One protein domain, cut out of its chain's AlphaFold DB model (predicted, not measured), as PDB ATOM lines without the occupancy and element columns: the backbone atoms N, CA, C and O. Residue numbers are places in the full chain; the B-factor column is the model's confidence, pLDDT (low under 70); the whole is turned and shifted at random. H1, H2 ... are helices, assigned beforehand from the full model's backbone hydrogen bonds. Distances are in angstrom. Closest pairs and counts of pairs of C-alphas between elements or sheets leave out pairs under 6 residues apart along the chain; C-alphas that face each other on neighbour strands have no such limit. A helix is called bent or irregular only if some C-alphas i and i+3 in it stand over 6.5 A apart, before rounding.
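This is residues 43 to 139 of the 139 residues of an uncharacterized protein of Vibrio splendidus (UniProt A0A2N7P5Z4). H4 and H5 make a wide V with its corner at residues 99 to 101, and H1 lies in the opening with one arm of the V on each side; H6 folds back beside H5 as a hairpin. The short helices H2 and H3 close the side away from H1, H2 packing on H6 and H3 on H4, and the six helices make one closed round of contacts. The printed part has 97 residues with six named helices, H1 to H6 in order along the chain, and no named strand; the class is all helix. It is compact, with a radius of gyration of the C-alphas of 12.3 A, and rounded, spanning 33 by 26 by 22 A.

H1, residues 43 to 54, touches H4, residues 85 to 98, with residues 45 to 49 alone; the closest C-alphas are those of Pro 45 and Leu 91, 5.4 A apart, and the two run opposite ways at a shallow tilt of 29 degrees. H1 also touches H5, residues 102 to 116, the same way at a steep tilt of 44 degrees; the closest C-alphas are those of Ile 43 and Gly 108, 6.4 A apart. H1 and H6, residues 124 to 138, are near each other. H2, residues 66 to 70, is apart from H1 and touches H6, with the C-alphas of Ala 69 and Leu 130 closest at 4.9 A. H2 touches H3, residues 75 to 81, closest at the C-alphas of Ile 68 and Leu 81, 6.2 A apart. H3 and H4 form a helical hairpin at a shallow tilt of 26 degrees, the C-alphas of Ala 79 and Pro 85 closest at 4.9 A. H4 and H5 only just touch, only at the corner, with 3 pairs of C-alphas within 8 A, Ser 95 and Tyr 105 closest at 6.8 A. H5 and H6 form a helical hairpin at a shallow tilt of 21 degrees, the C-alphas of Ala 113 and Ala 127 closest at 5.0 A. In H2 to H6 every O i to N i+4 pair is within hydrogen-bond range; in H1 6 of 8 are.

H1 begins at C-alpha 43 at (0.297, -47.719, -11.755) and is 15.2 A long; it is neither bent nor irregular, but only just: C-alphas 49 and 52 are 6.4 A apart. H2 has 5 residues and H3 has 7. H4 is 19.9 A long, and H5, 21.7 A long, begins at C-alpha 102 at (6.920, -58.137, -16.281). H6, 21.0 A long, ends at C-alpha 138 at (10.320, -54.957, -23.941).

The two C-alphas farthest apart are those of Gly 60 and Phe 100, 35.5 A. The link H1 to H2, 11 residues, is long. The printed part has no cut, its mean pLDDT is 93.3, and no printed residue is under 70.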
ATOM      1  N   ILE A  43       0.228 -49.175 -11.593       96.50
ATOM      2  CA  ILE A  43       0.297 -47.719 -11.755       96.50
ATOM      3  C   ILE A  43       0.719 -47.030 -10.458       96.50
ATOM      4  O   ILE A  43       1.656 -46.241 -10.505       96.50
ATOM      5  N   ASP A  44       0.093 -47.339  -9.322       97.50
ATOM      6  CA  ASP A  44       0.405 -46.678  -8.048       97.50
ATOM      7  C   ASP A  44       1.861 -46.881  -7.576       97.50
ATOM      8  O   ASP A  44       2.503 -45.884  -7.226       97.50
ATOM      9  N   PRO A  45       2.450 -48.098  -7.595       97.06
ATOM     10  CA  PRO A  45       3.862 -48.245  -7.248       97.06
ATOM     11  C   PRO A  45       4.790 -47.531  -8.241       97.06
ATOM     12  O   PRO A  45       5.763 -46.909  -7.813       97.06
ATOM     13  N   ILE A  46       4.473 -47.543  -9.545       97.00
ATOM     14  CA  ILE A  46       5.259 -46.834 -10.567       97.00
ATOM     15  C   ILE A  46       5.225 -45.323 -10.334       97.00
ATOM     16  O   ILE A  46       6.277 -44.681 -10.364       97.00
ATOM     17  N   THR A  47       4.042 -44.734 -10.120       96.25
ATOM     18  CA  THR A  47       3.939 -43.288  -9.891       96.25
ATOM     19  C   THR A  47       4.663 -42.897  -8.615       96.25
ATOM     20  O   THR A  47       5.383 -41.900  -8.617       96.25
ATOM     21  N   LEU A  48       4.554 -43.708  -7.559       97.00
ATOM     22  CA  LEU A  48       5.211 -43.425  -6.291       97.00
ATOM     23  C   LEU A  48       6.737 -43.477  -6.435       97.00
ATOM     24  O   LEU A  48       7.404 -42.522  -6.034       97.00
ATOM     25  N   GLU A  49       7.285 -44.516  -7.074       95.81
ATOM     26  CA  GLU A  49       8.735 -44.665  -7.274       95.81
ATOM     27  C   GLU A  49       9.296 -43.557  -8.170       95.81
ATOM     28  O   GLU A  49      10.307 -42.939  -7.832       95.81
ATOM     29  N   LEU A  50       8.632 -43.261  -9.294       95.12
ATOM     30  CA  LEU A  50       9.102 -42.264 -10.258       95.12
ATOM     31  C   LEU A  50       8.858 -40.819  -9.814       95.12
ATOM     32  O   LEU A  50       9.546 -39.914 -10.293       95.12
ATOM     33  N   SER A  51       7.918 -40.575  -8.897       93.75
ATOM     34  CA  SER A  51       7.622 -39.223  -8.414       93.75
ATOM     35  C   SER A  51       8.847 -38.529  -7.825       93.75
ATOM     36  O   SER A  51       9.017 -37.331  -8.034       93.75
ATOM     37  N   GLN A  52       9.759 -39.266  -7.191       91.38
ATOM     38  CA  GLN A  52      10.966 -38.680  -6.606       91.38
ATOM     39  C   GLN A  52      11.899 -38.031  -7.647       91.38
ATOM     40  O   GLN A  52      12.630 -37.101  -7.321       91.38
ATOM     41  N   TYR A  53      11.846 -38.479  -8.907       92.31
ATOM     42  CA  TYR A  53      12.693 -37.973  -9.994       92.31
ATOM     43  C   TYR A  53      12.017 -36.873 -10.825       92.31
ATOM     44  O   TYR A  53      12.696 -36.093 -11.501       92.31
ATOM     45  N   PHE A  54      10.683 -36.798 -10.783       92.81
ATOM     46  CA  PHE A  54       9.887 -35.923 -11.649       92.81
ATOM     47  C   PHE A  54       9.074 -34.855 -10.916       92.81
ATOM     48  O   PHE A  54       8.720 -33.848 -11.528       92.81
ATOM     49  N   HIS A  55       8.764 -35.047  -9.636       91.38
ATOM     50  CA  HIS A  55       7.945 -34.107  -8.885       91.38
ATOM     51  C   HIS A  55       8.758 -32.836  -8.554       91.38
ATOM     52  O   HIS A  55       9.826 -32.954  -7.953       91.38
ATOM     53  N   PRO A  56       8.261 -31.615  -8.845       89.19
ATOM     54  CA  PRO A  56       9.033 -30.376  -8.670       89.19
ATOM     55  C   PRO A  56       9.551 -30.141  -7.245       89.19
ATOM     56  O   PRO A  56      10.634 -29.609  -7.042       89.19
ATOM     57  N   LYS A  57       8.804 -30.581  -6.221       89.88
ATOM     58  CA  LYS A  57       9.246 -30.478  -4.812       89.88
ATOM     59  C   LYS A  57      10.454 -31.353  -4.452       89.88
ATOM     60  O   LYS A  57      10.974 -31.214  -3.353       89.88
ATOM     61  N   MET A  58      10.872 -32.246  -5.345       89.19
ATOM     62  CA  MET A  58      12.041 -33.103  -5.155       89.19
ATOM     63  C   MET A  58      13.297 -32.523  -5.813       89.19
ATOM     64  O   MET A  58      14.383 -33.091  -5.677       89.19
ATOM     65  N   ASP A  59      13.179 -31.378  -6.494       86.25
ATOM     66  CA  ASP A  59      14.314 -30.669  -7.076       86.25
ATOM     67  C   ASP A  59      15.316 -30.269  -5.983       86.25
ATOM     68  O   ASP A  59      14.978 -29.584  -5.018       86.25
ATOM     69  N   GLY A  60      16.560 -30.733  -6.125       84.06
ATOM     70  CA  GLY A  60      17.624 -30.525  -5.138       84.06
ATOM     71  C   GLY A  60      17.568 -31.451  -3.917       84.06
ATOM     72  O   GLY A  60      18.488 -31.412  -3.106       84.06
ATOM     73  N   VAL A  61      16.535 -32.294  -3.790       86.12
ATOM     74  CA  VAL A  61      16.426 -33.322  -2.738       86.12
ATOM     75  C   VAL A  61      16.955 -34.663  -3.238       86.12
ATOM     76  O   VAL A  61      17.701 -35.333  -2.532       86.12
ATOM     77  N   VAL A  62      16.576 -35.046  -4.459       84.00
ATOM     78  CA  VAL A  62      17.033 -36.277  -5.107       84.00
ATOM     79  C   VAL A  62      17.938 -35.927  -6.278       84.00
ATOM     80  O   VAL A  62      17.562 -35.153  -7.164       84.00
ATOM     81  N   GLU A  63      19.134 -36.512  -6.293       79.50
ATOM     82  CA  GLU A  63      20.028 -36.405  -7.438       79.50
ATOM     83  C   GLU A  63      19.444 -37.177  -8.623       79.50
ATOM     84  O   GLU A  63      19.152 -38.373  -8.556       79.50
ATOM     85  N   LYS A  64      19.262 -36.473  -9.740       75.62
ATOM     86  CA  LYS A  64      18.735 -37.052 -10.974       75.62
ATOM     87  C   LYS A  64      19.898 -37.629 -11.780       75.62
ATOM     88  O   LYS A  64      20.366 -36.996 -12.723       75.62
ATOM     89  N   ASN A  65      20.371 -38.813 -11.400       80.75
ATOM     90  CA  ASN A  65      21.411 -39.517 -12.149       80.75
ATOM     91  C   ASN A  65      20.798 -40.212 -13.380       80.75
ATOM     92  O   ASN A  65      19.937 -41.082 -13.250       80.75
ATOM     93  N   ALA A  66      21.246 -39.854 -14.585       83.25
ATOM     94  CA  ALA A  66      20.789 -40.483 -15.824       83.25
ATOM     95  C   ALA A  66      21.080 -41.997 -15.876       83.25
ATOM     96  O   ALA A  66      20.346 -42.734 -16.536       83.25
ATOM     97  N   GLU A  67      22.091 -42.481 -15.151       91.56
ATOM     98  CA  GLU A  67      22.396 -43.912 -15.030       91.56
ATOM     99  C   GLU A  67      21.258 -44.699 -14.373       91.56
ATOM    100  O   GLU A  67      21.037 -45.850 -14.748       91.56
ATOM    101  N   ILE A  68      20.489 -44.079 -13.463       94.00
ATOM    102  CA  ILE A  68      19.287 -44.687 -12.867       94.00
ATOM    103  C   ILE A  68      18.255 -44.973 -13.960       94.00
ATOM    104  O   ILE A  68      17.699 -46.065 -14.023       94.00
ATOM    105  N   ALA A  69      18.011 -44.008 -14.852       94.75
ATOM    106  CA  ALA A  69      17.044 -44.175 -15.934       94.75
ATOM    107  C   ALA A  69      17.478 -45.252 -16.940       94.75
ATOM    108  O   ALA A  69      16.643 -46.027 -17.399       94.75
ATOM    109  N   VAL A  70      18.773 -45.317 -17.265       96.00
ATOM    110  CA  VAL A  70      19.329 -46.334 -18.176       96.00
ATOM    111  C   VAL A  70      19.223 -47.733 -17.571       96.00
ATOM    112  O   VAL A  70      18.857 -48.676 -18.265       96.00
ATOM    113  N   ASN A  71      19.488 -47.870 -16.273       96.25
ATOM    114  CA  ASN A  71      19.478 -49.157 -15.582       96.25
ATOM    115  C   ASN A  71      18.149 -49.462 -14.878       96.25
ATOM    116  O   ASN A  71      18.099 -50.347 -14.024       96.25
ATOM    117  N   TRP A  72      17.063 -48.769 -15.233       96.31
ATOM    118  CA  TRP A  72      15.808 -48.814 -14.478       96.31
ATOM    119  C   TRP A  72      15.257 -50.230 -14.271       96.31
ATOM    120  O   TRP A  72      14.656 -50.511 -13.241       96.31
ATOM    121  N   PHE A  73      15.453 -51.145 -15.218       96.75
ATOM    122  CA  PHE A  73      14.938 -52.520 -15.142       96.75
ATOM    123  C   PHE A  73      15.934 -53.537 -14.556       96.75
ATOM    124  O   PHE A  73      15.636 -54.732 -14.482       96.75
ATOM    125  N   ASN A  74      17.102 -53.070 -14.106       96.12
ATOM    126  CA  ASN A  74      18.116 -53.867 -13.429       96.12
ATOM    127  C   ASN A  74      18.032 -53.644 -11.911       96.12
ATOM    128  O   ASN A  74      18.493 -52.631 -11.390       96.12
ATOM    129  N   ASP A  75      17.463 -54.613 -11.195       94.19
ATOM    130  CA  ASP A  75      17.255 -54.512  -9.746       94.19
ATOM    131  C   ASP A  75      18.563 -54.369  -8.954       94.19
ATOM    132  O   ASP A  75      18.585 -53.661  -7.949       94.19
ATOM    133  N   GLN A  76      19.661 -54.980  -9.413       95.25
ATOM    134  CA  GLN A  76      20.960 -54.826  -8.756       95.25
ATOM    135  C   GLN A  76      21.480 -53.394  -8.902       95.25
ATOM    136  O   GLN A  76      21.849 -52.768  -7.912       95.25
ATOM    137  N   ALA A  77      21.445 -52.851 -10.120       95.06
ATOM    138  CA  ALA A  77      21.859 -51.472 -10.357       95.06
ATOM    139  C   ALA A  77      20.992 -50.482  -9.568       95.06
ATOM    140  O   ALA A  77      21.495 -49.502  -9.034       95.06
ATOM    141  N   MET A  78      19.694 -50.750  -9.431       93.62
ATOM    142  CA  MET A  78      18.792 -49.900  -8.654       93.62
ATOM    143  C   MET A  78      19.052 -49.974  -7.148       93.62
ATOM    144  O   MET A  78      18.889 -48.965  -6.466       93.62
ATOM    145  N   ALA A  79      19.499 -51.117  -6.627       93.00
ATOM    146  CA  ALA A  79      19.939 -51.224  -5.238       93.00
ATOM    147  C   ALA A  79      21.209 -50.396  -4.961       93.00
ATOM    148  O   ALA A  79      21.381 -49.895  -3.853       93.00
ATOM    149  N   GLU A  80      22.077 -50.237  -5.962       93.50
ATOM    150  CA  GLU A  80      23.342 -49.503  -5.849       93.50
ATOM    151  C   GLU A  80      23.187 -47.998  -6.131       93.50
ATOM    152  O   GLU A  80      23.812 -47.177  -5.463       93.50
ATOM    153  N   LEU A  81      22.355 -47.629  -7.110       92.25
ATOM    154  CA  LEU A  81      22.225 -46.256  -7.612       92.25
ATOM    155  C   LEU A  81      21.083 -45.462  -6.966       92.25
ATOM    156  O   LEU A  81      21.100 -44.232  -7.017       92.25
ATOM    157  N   SER A  82      20.060 -46.127  -6.415       91.62
ATOM    158  CA  SER A  82      18.902 -45.427  -5.848       91.62
ATOM    159  C   SER A  82      19.301 -44.620  -4.608       91.62
ATOM    160  O   SER A  82      19.963 -45.157  -3.719       91.62
ATOM    161  N   PRO A  83      18.825 -43.370  -4.456       89.50
ATOM    162  CA  PRO A  83      19.015 -42.599  -3.225       89.50
ATOM    163  C   PRO A  83      18.305 -43.234  -2.019       89.50
ATOM    164  O   PRO A  83      18.590 -42.887  -0.876       89.50
ATOM    165  N   ASN A  84      17.350 -44.137  -2.265       89.94
ATOM    166  CA  ASN A  84      16.578 -44.814  -1.234       89.94
ATOM    167  C   ASN A  84      16.367 -46.297  -1.615       89.94
ATOM    168  O   ASN A  84      15.289 -46.670  -2.092       89.94
ATOM    169  N   PRO A  85      17.406 -47.149  -1.478       93.25
ATOM    170  CA  PRO A  85      17.394 -48.522  -1.990       93.25
ATOM    171  C   PRO A  85      16.295 -49.402  -1.391       93.25
ATOM    172  O   PRO A  85      15.658 -50.160  -2.117       93.25
ATOM    173  N   GLU A  86      16.023 -49.272  -0.089       95.19
ATOM    174  CA  GLU A  86      14.978 -50.049   0.593       95.19
ATOM    175  C   GLU A  86      13.584 -49.711   0.053       95.19
ATOM    176  O   GLU A  86      12.796 -50.605  -0.259       95.19
ATOM    177  N   THR A  87      13.308 -48.416  -0.133       93.56
ATOM    178  CA  THR A  87      12.043 -47.947  -0.713       93.56
ATOM    179  C   THR A  87      11.902 -48.418  -2.161       93.56
ATOM    180  O   THR A  87      10.845 -48.917  -2.543       93.56
ATOM    181  N   ALA A  88      12.961 -48.312  -2.970       94.38
ATOM    182  CA  ALA A  88      12.942 -48.789  -4.353       94.38
ATOM    183  C   ALA A  88      12.693 -50.305  -4.426       94.38
ATOM    184  O   ALA A  88      11.838 -50.751  -5.188       94.38
ATOM    185  N   ALA A  89      13.375 -51.098  -3.594       96.31
ATOM    186  CA  ALA A  89      13.175 -52.543  -3.527       96.31
ATOM    187  C   ALA A  89      11.730 -52.906  -3.148       96.31
ATOM    188  O   ALA A  89      11.126 -53.764  -3.794       96.31
ATOM    189  N   PHE A  90      11.158 -52.214  -2.158       96.75
ATOM    190  CA  PHE A  90       9.765 -52.393  -1.749       96.75
ATOM    191  C   PHE A  90       8.776 -52.081  -2.883       96.75
ATOM    192  O   PHE A  90       7.913 -52.903  -3.185       96.75
ATOM    193  N   LEU A  91       8.905 -50.928  -3.551       96.75
ATOM    194  CA  LEU A  91       7.985 -50.515  -4.624       96.75
ATOM    195  C   LEU A  91       8.072 -51.424  -5.857       96.75
ATOM    196  O   LEU A  91       7.071 -51.669  -6.538       96.75
ATOM    197  N   ARG A  92       9.257 -51.971  -6.123       95.56
ATOM    198  CA  ARG A  92       9.480 -52.941  -7.199       95.56
ATOM    199  C   ARG A  92       8.880 -54.296  -6.887       95.56
ATOM    200  O   ARG A  92       8.271 -54.892  -7.771       95.56
ATOM    201  N   GLU A  93       9.005 -54.763  -5.649       96.31
ATOM    202  CA  GLU A  93       8.314 -55.977  -5.218       96.31
ATOM    203  C   GLU A  93       6.801 -55.787  -5.296       96.31
ATOM    204  O   GLU A  93       6.118 -56.589  -5.929       96.31
ATOM    205  N   TRP A  94       6.295 -54.655  -4.799       96.62
ATOM    206  CA  TRP A  94       4.882 -54.310  -4.902       96.62
ATOM    207  C   TRP A  94       4.398 -54.297  -6.365       96.62
ATOM    208  O   TRP A  94       3.334 -54.839  -6.678       96.62
ATOM    209  N   SER A  95       5.198 -53.755  -7.290       95.31
ATOM    210  CA  SER A  95       4.911 -53.805  -8.730       95.31
ATOM    211  C   SER A  95       4.882 -55.237  -9.270       95.31
ATOM    212  O   SER A  95       3.972 -55.579 -10.026       95.31
ATOM    213  N   ARG A  96       5.847 -56.086  -8.890       94.19
ATOM    214  CA  ARG A  96       5.922 -57.489  -9.331       94.19
ATOM    215  C   ARG A  96       4.718 -58.295  -8.869       94.19
ATOM    216  O   ARG A  96       4.094 -58.947  -9.703       94.19
ATOM    217  N   GLU A  97       4.358 -58.196  -7.592       95.12
ATOM    218  CA  GLU A  97       3.202 -58.885  -7.005       95.12
ATOM    219  C   GLU A  97       1.880 -58.498  -7.681       95.12
ATOM    220  O   GLU A  97       0.958 -59.309  -7.768       95.12
ATOM    221  N   ASN A  98       1.787 -57.264  -8.185       92.19
ATOM    222  CA  ASN A  98       0.588 -56.755  -8.844       92.19
ATOM    223  C   ASN A  98       0.578 -56.954 -10.359       92.19
ATOM    224  O   ASN A  98      -0.501 -56.941 -10.960       92.19
ATOM    225  N   SER A  99       1.735 -57.134 -10.989       92.00
ATOM    226  CA  SER A  99       1.853 -57.316 -12.436       92.00
ATOM    227  C   SER A  99       1.290 -58.668 -12.896       92.00
ATOM    228  O   SER A  99       1.468 -59.683 -12.229       92.00
ATOM    229  N   PHE A 100       0.612 -58.709 -14.051       89.38
ATOM    230  CA  PHE A 100       0.261 -59.989 -14.686       89.38
ATOM    231  C   PHE A 100       1.500 -60.609 -15.341       89.38
ATOM    232  O   PHE A 100       1.743 -61.810 -15.243       89.38
ATOM    233  N   LEU A 101       2.301 -59.766 -15.995       92.31
ATOM    234  CA  LEU A 101       3.612 -60.084 -16.548       92.31
ATOM    235  C   LEU A 101       4.569 -58.917 -16.303       92.31
ATOM    236  O   LEU A 101       4.143 -57.771 -16.176       92.31
ATOM    237  N   ARG A 102       5.879 -59.180 -16.360       92.62
ATOM    238  CA  ARG A 102       6.920 -58.137 -16.281       92.62
ATOM    239  C   ARG A 102       6.734 -57.028 -17.324       92.62
ATOM    240  O   ARG A 102       6.987 -55.864 -17.038       92.62
ATOM    241  N   SER A 103       6.210 -57.373 -18.499       93.38
ATOM    242  CA  SER A 103       5.882 -56.415 -19.555       93.38
ATOM    243  C   SER A 103       4.814 -55.388 -19.158       93.38
ATOM    244  O   SER A 103       4.817 -54.294 -19.715       93.38
ATOM    245  N   ASP A 104       3.939 -55.686 -18.190       92.81
ATOM    246  CA  ASP A 104       2.970 -54.719 -17.657       92.81
ATOM    247  C   ASP A 104       3.680 -53.566 -16.963       92.81
ATOM    248  O   ASP A 104       3.388 -52.399 -17.224       92.81
ATOM    249  N   TYR A 105       4.640 -53.911 -16.105       95.56
ATOM    250  CA  TYR A 105       5.478 -52.949 -15.408       95.56
ATOM    251  C   TYR A 105       6.281 -52.116 -16.412       95.56
ATOM    252  O   TYR A 105       6.225 -50.888 -16.370       95.56
ATOM    253  N   THR A 106       6.927 -52.764 -17.388       96.62
ATOM    254  CA  THR A 106       7.691 -52.081 -18.444       96.62
ATOM    255  C   THR A 106       6.840 -51.082 -19.230       96.62
ATOM    256  O   THR A 106       7.237 -49.931 -19.413       96.62
ATOM    257  N   VAL A 107       5.640 -51.480 -19.663       95.44
ATOM    258  CA  VAL A 107       4.730 -50.586 -20.396       95.44
ATOM    259  C   VAL A 107       4.176 -49.479 -19.495       95.44
ATOM    260  O   VAL A 107       3.992 -48.355 -19.966       95.44
ATOM    261  N   GLY A 108       3.946 -49.752 -18.210       95.50
ATOM    262  CA  GLY A 108       3.549 -48.744 -17.227       95.50
ATOM    263  C   GLY A 108       4.607 -47.652 -17.051       95.50
ATOM    264  O   GLY A 108       4.285 -46.466 -17.147       95.50
ATOM    265  N   VAL A 109       5.877 -48.041 -16.885       97.38
ATOM    266  CA  VAL A 109       7.019 -47.114 -16.790       97.38
ATOM    267  C   VAL A 109       7.152 -46.302 -18.078       97.38
ATOM    268  O   VAL A 109       7.243 -45.073 -18.023       97.38
ATOM    269  N   TYR A 110       7.073 -46.958 -19.240       97.44
ATOM    270  CA  TYR A 110       7.068 -46.290 -20.543       97.44
ATOM    271  C   TYR A 110       5.962 -45.231 -20.638       97.44
ATOM    272  O   TYR A 110       6.223 -44.082 -20.995       97.44
ATOM    273  N   ALA A 111       4.721 -45.597 -20.300       95.81
ATOM    274  CA  ALA A 111       3.572 -44.702 -20.387       95.81
ATOM    275  C   ALA A 111       3.713 -43.500 -19.442       95.81
ATOM    276  O   ALA A 111       3.418 -42.367 -19.836       95.81
ATOM    277  N   TYR A 112       4.210 -43.725 -18.224       96.56
ATOM    278  CA  TYR A 112       4.495 -42.654 -17.276       96.56
ATOM    279  C   TYR A 112       5.571 -41.702 -17.816       96.56
ATOM    280  O   TYR A 112       5.354 -40.493 -17.856       96.56
ATOM    281  N   ALA A 113       6.703 -42.228 -18.293       96.81
ATOM    282  CA  ALA A 113       7.794 -41.421 -18.835       96.81
ATOM    283  C   ALA A 113       7.363 -40.619 -20.079       96.81
ATOM    284  O   ALA A 113       7.694 -39.439 -20.206       96.81
ATOM    285  N   MET A 114       6.540 -41.208 -20.953       97.25
ATOM    286  CA  MET A 114       5.925 -40.502 -22.083       97.25
ATOM    287  C   MET A 114       5.030 -39.346 -21.623       97.25
ATOM    288  O   MET A 114       5.116 -38.253 -22.183       97.25
ATOM    289  N   ARG A 115       4.210 -39.544 -20.578       95.69
ATOM    290  CA  ARG A 115       3.408 -38.465 -19.975       95.69
ATOM    291  C   ARG A 115       4.304 -37.339 -19.460       95.69
ATOM    292  O   ARG A 115       3.969 -36.176 -19.649       95.69
ATOM    293  N   GLN A 116       5.471 -37.643 -18.891       95.38
ATOM    294  CA  GLN A 116       6.384 -36.597 -18.418       95.38
ATOM    295  C   GLN A 116       6.820 -35.647 -19.543       95.38
ATOM    296  O   GLN A 116       6.908 -34.430 -19.350       95.38
ATOM    297  N   LEU A 117       6.986 -36.153 -20.767       95.81
ATOM    298  CA  LEU A 117       7.332 -35.326 -21.923       95.81
ATOM    299  C   LEU A 117       6.278 -34.256 -22.278       95.81
ATOM    300  O   LEU A 117       6.614 -33.344 -23.034       95.81
ATOM    301  N   THR A 118       5.075 -34.263 -21.694       95.44
ATOM    302  CA  THR A 118       4.090 -33.183 -21.887       95.44
ATOM    303  C   THR A 118       4.289 -31.987 -20.950       95.44
ATOM    304  O   THR A 118       3.827 -30.894 -21.265       95.44
ATOM    305  N   TYR A 119       4.978 -32.144 -19.815       93.19
ATOM    306  CA  TYR A 119       5.177 -31.055 -18.844       93.19
ATOM    307  C   TYR A 119       6.354 -30.162 -19.232       93.19
ATOM    308  O   TYR A 119       7.419 -30.668 -19.571       93.19
ATOM    309  N   LYS A 120       6.204 -28.835 -19.186       90.50
ATOM    310  CA  LYS A 120       7.254 -27.908 -19.643       90.50
ATOM    311  C   LYS A 120       8.557 -28.047 -18.844       90.50
ATOM    312  O   LYS A 120       9.618 -28.139 -19.451       90.50
ATOM    313  N   ASP A 121       8.446 -28.144 -17.523       88.06
ATOM    314  CA  ASP A 121       9.580 -28.037 -16.595       88.06
ATOM    315  C   ASP A 121      10.080 -29.401 -16.076       88.06
ATOM    316  O   ASP A 121      10.786 -29.479 -15.077       88.06
ATOM    317  N   THR A 122       9.715 -30.505 -16.741       90.94
ATOM    318  CA  THR A 122      10.204 -31.841 -16.357       90.94
ATOM    319  C   THR A 122      11.649 -32.076 -16.805       90.94
ATOM    320  O   THR A 122      12.134 -31.456 -17.757       90.94
ATOM    321  N   ASN A 123      12.311 -33.076 -16.221       90.25
ATOM    322  CA  ASN A 123      13.589 -33.567 -16.731       90.25
ATOM    323  C   ASN A 123      13.373 -34.424 -17.996       90.25
ATOM    324  O   ASN A 123      13.138 -35.634 -17.931       90.25
ATOM    325  N   LYS A 124      13.449 -33.781 -19.168       92.56
ATOM    326  CA  LYS A 124      13.256 -34.426 -20.479       92.56
ATOM    327  C   LYS A 124      14.308 -35.483 -20.787       92.56
ATOM    328  O   LYS A 124      13.985 -36.467 -21.448       92.56
ATOM    329  N   GLU A 125      15.539 -35.290 -20.326       93.12
ATOM    330  CA  GLU A 125      16.637 -36.228 -20.562       93.12
ATOM    331  C   GLU A 125      16.388 -37.537 -19.815       93.12
ATOM    332  O   GLU A 125      16.402 -38.603 -20.428       93.12
ATOM    333  N   PHE A 126      16.028 -37.449 -18.531       94.06
ATOM    334  CA  PHE A 126      15.682 -38.608 -17.710       94.06
ATOM    335  C   PHE A 126      14.452 -39.349 -18.255       94.06
ATOM    336  O   PHE A 126      14.485 -40.568 -18.418       94.06
ATOM    337  N   ALA A 127      13.390 -38.623 -18.633       95.69
ATOM    338  CA  ALA A 127      12.217 -39.222 -19.277       95.69
ATOM    339  C   ALA A 127      12.576 -39.940 -20.587       95.69
ATOM    340  O   ALA A 127      12.132 -41.061 -20.822       95.69
ATOM    341  N   THR A 128      13.412 -39.326 -21.427       96.06
ATOM    342  CA  THR A 128      13.850 -39.924 -22.697       96.06
ATOM    343  C   THR A 128      14.700 -41.175 -22.471       96.06
ATOM    344  O   THR A 128      14.547 -42.151 -23.206       96.06
ATOM    345  N   ALA A 129      15.573 -41.175 -21.462       96.31
ATOM    346  CA  ALA A 129      16.363 -42.343 -21.084       96.31
ATOM    347  C   ALA A 129      15.473 -43.496 -20.589       96.31
ATOM    348  O   ALA A 129      15.619 -44.613 -21.080       96.31
ATOM    349  N   LEU A 130      14.482 -43.217 -19.732       96.88
ATOM    350  CA  LEU A 130      13.504 -44.218 -19.282       96.88
ATOM    351  C   LEU A 130      12.694 -44.812 -20.435       96.88
ATOM    352  O   LEU A 130      12.451 -46.017 -20.468       96.88
ATOM    353  N   ILE A 131      12.277 -43.980 -21.392       97.62
ATOM    354  CA  ILE A 131      11.557 -44.434 -22.587       97.62
ATOM    355  C   ILE A 131      12.416 -45.426 -23.375       97.62
ATOM    356  O   ILE A 131      11.918 -46.486 -23.749       97.62
ATOM    357  N   LYS A 132      13.698 -45.112 -23.604       97.69
ATOM    358  CA  LYS A 132      14.630 -46.004 -24.311       97.69
ATOM    359  C   LYS A 132      14.841 -47.314 -23.556       97.69
ATOM    360  O   LYS A 132      14.632 -48.367 -24.148       97.69
ATOM    361  N   ALA A 133      15.133 -47.241 -22.257       97.50
ATOM    362  CA  ALA A 133      15.295 -48.419 -21.408       97.50
ATOM    363  C   ALA A 133      14.039 -49.307 -21.422       97.50
ATOM    364  O   ALA A 133      14.138 -50.525 -21.482       97.50
ATOM    365  N   SER A 134      12.843 -48.706 -21.439       97.56
ATOM    366  CA  SER A 134      11.582 -49.461 -21.493       97.56
ATOM    367  C   SER A 134      11.367 -50.149 -22.840       97.56
ATOM    368  O   SER A 134      10.798 -51.234 -22.892       97.56
ATOM    369  N   VAL A 135      11.794 -49.524 -23.941       97.12
ATOM    370  CA  VAL A 135      11.732 -50.140 -25.274       97.12
ATOM    371  C   VAL A 135      12.716 -51.305 -25.375       97.12
ATOM    372  O   VAL A 135      12.334 -52.353 -25.887       97.12
ATOM    373  N   GLU A 136      13.940 -51.135 -24.874       97.06
ATOM    374  CA  GLU A 136      14.968 -52.183 -24.833       97.06
ATOM    375  C   GLU A 136      14.539 -53.374 -23.970       97.06
ATOM    376  O   GLU A 136      14.633 -54.504 -24.424       97.06
ATOM    377  N   GLU A 137      13.985 -53.126 -22.781       96.00
ATOM    378  CA  GLU A 137      13.467 -54.163 -21.878       96.00
ATOM    379  C   GLU A 137      12.289 -54.952 -22.476       96.00
ATOM    380  O   GLU A 137      12.067 -56.113 -22.136       96.00
ATOM    381  N   PHE A 138      11.485 -54.316 -23.332       91.25
ATOM    382  CA  PHE A 138      10.320 -54.957 -23.941       91.25
ATOM    383  C   PHE A 138      10.665 -55.797 -25.186       91.25
ATOM    384  O   PHE A 138       9.840 -56.621 -25.593       91.25
ATOM    385  N   CYS A 139      11.820 -55.557 -25.822       79.94
ATOM    386  CA  CYS A 139      12.252 -56.241 -27.049       79.94
ATOM    387  C   CYS A 139      12.914 -57.591 -26.761       79.94
ATOM    388  O   CYS A 139      12.589 -58.542 -27.512       79.94
TER     389      CYS A 139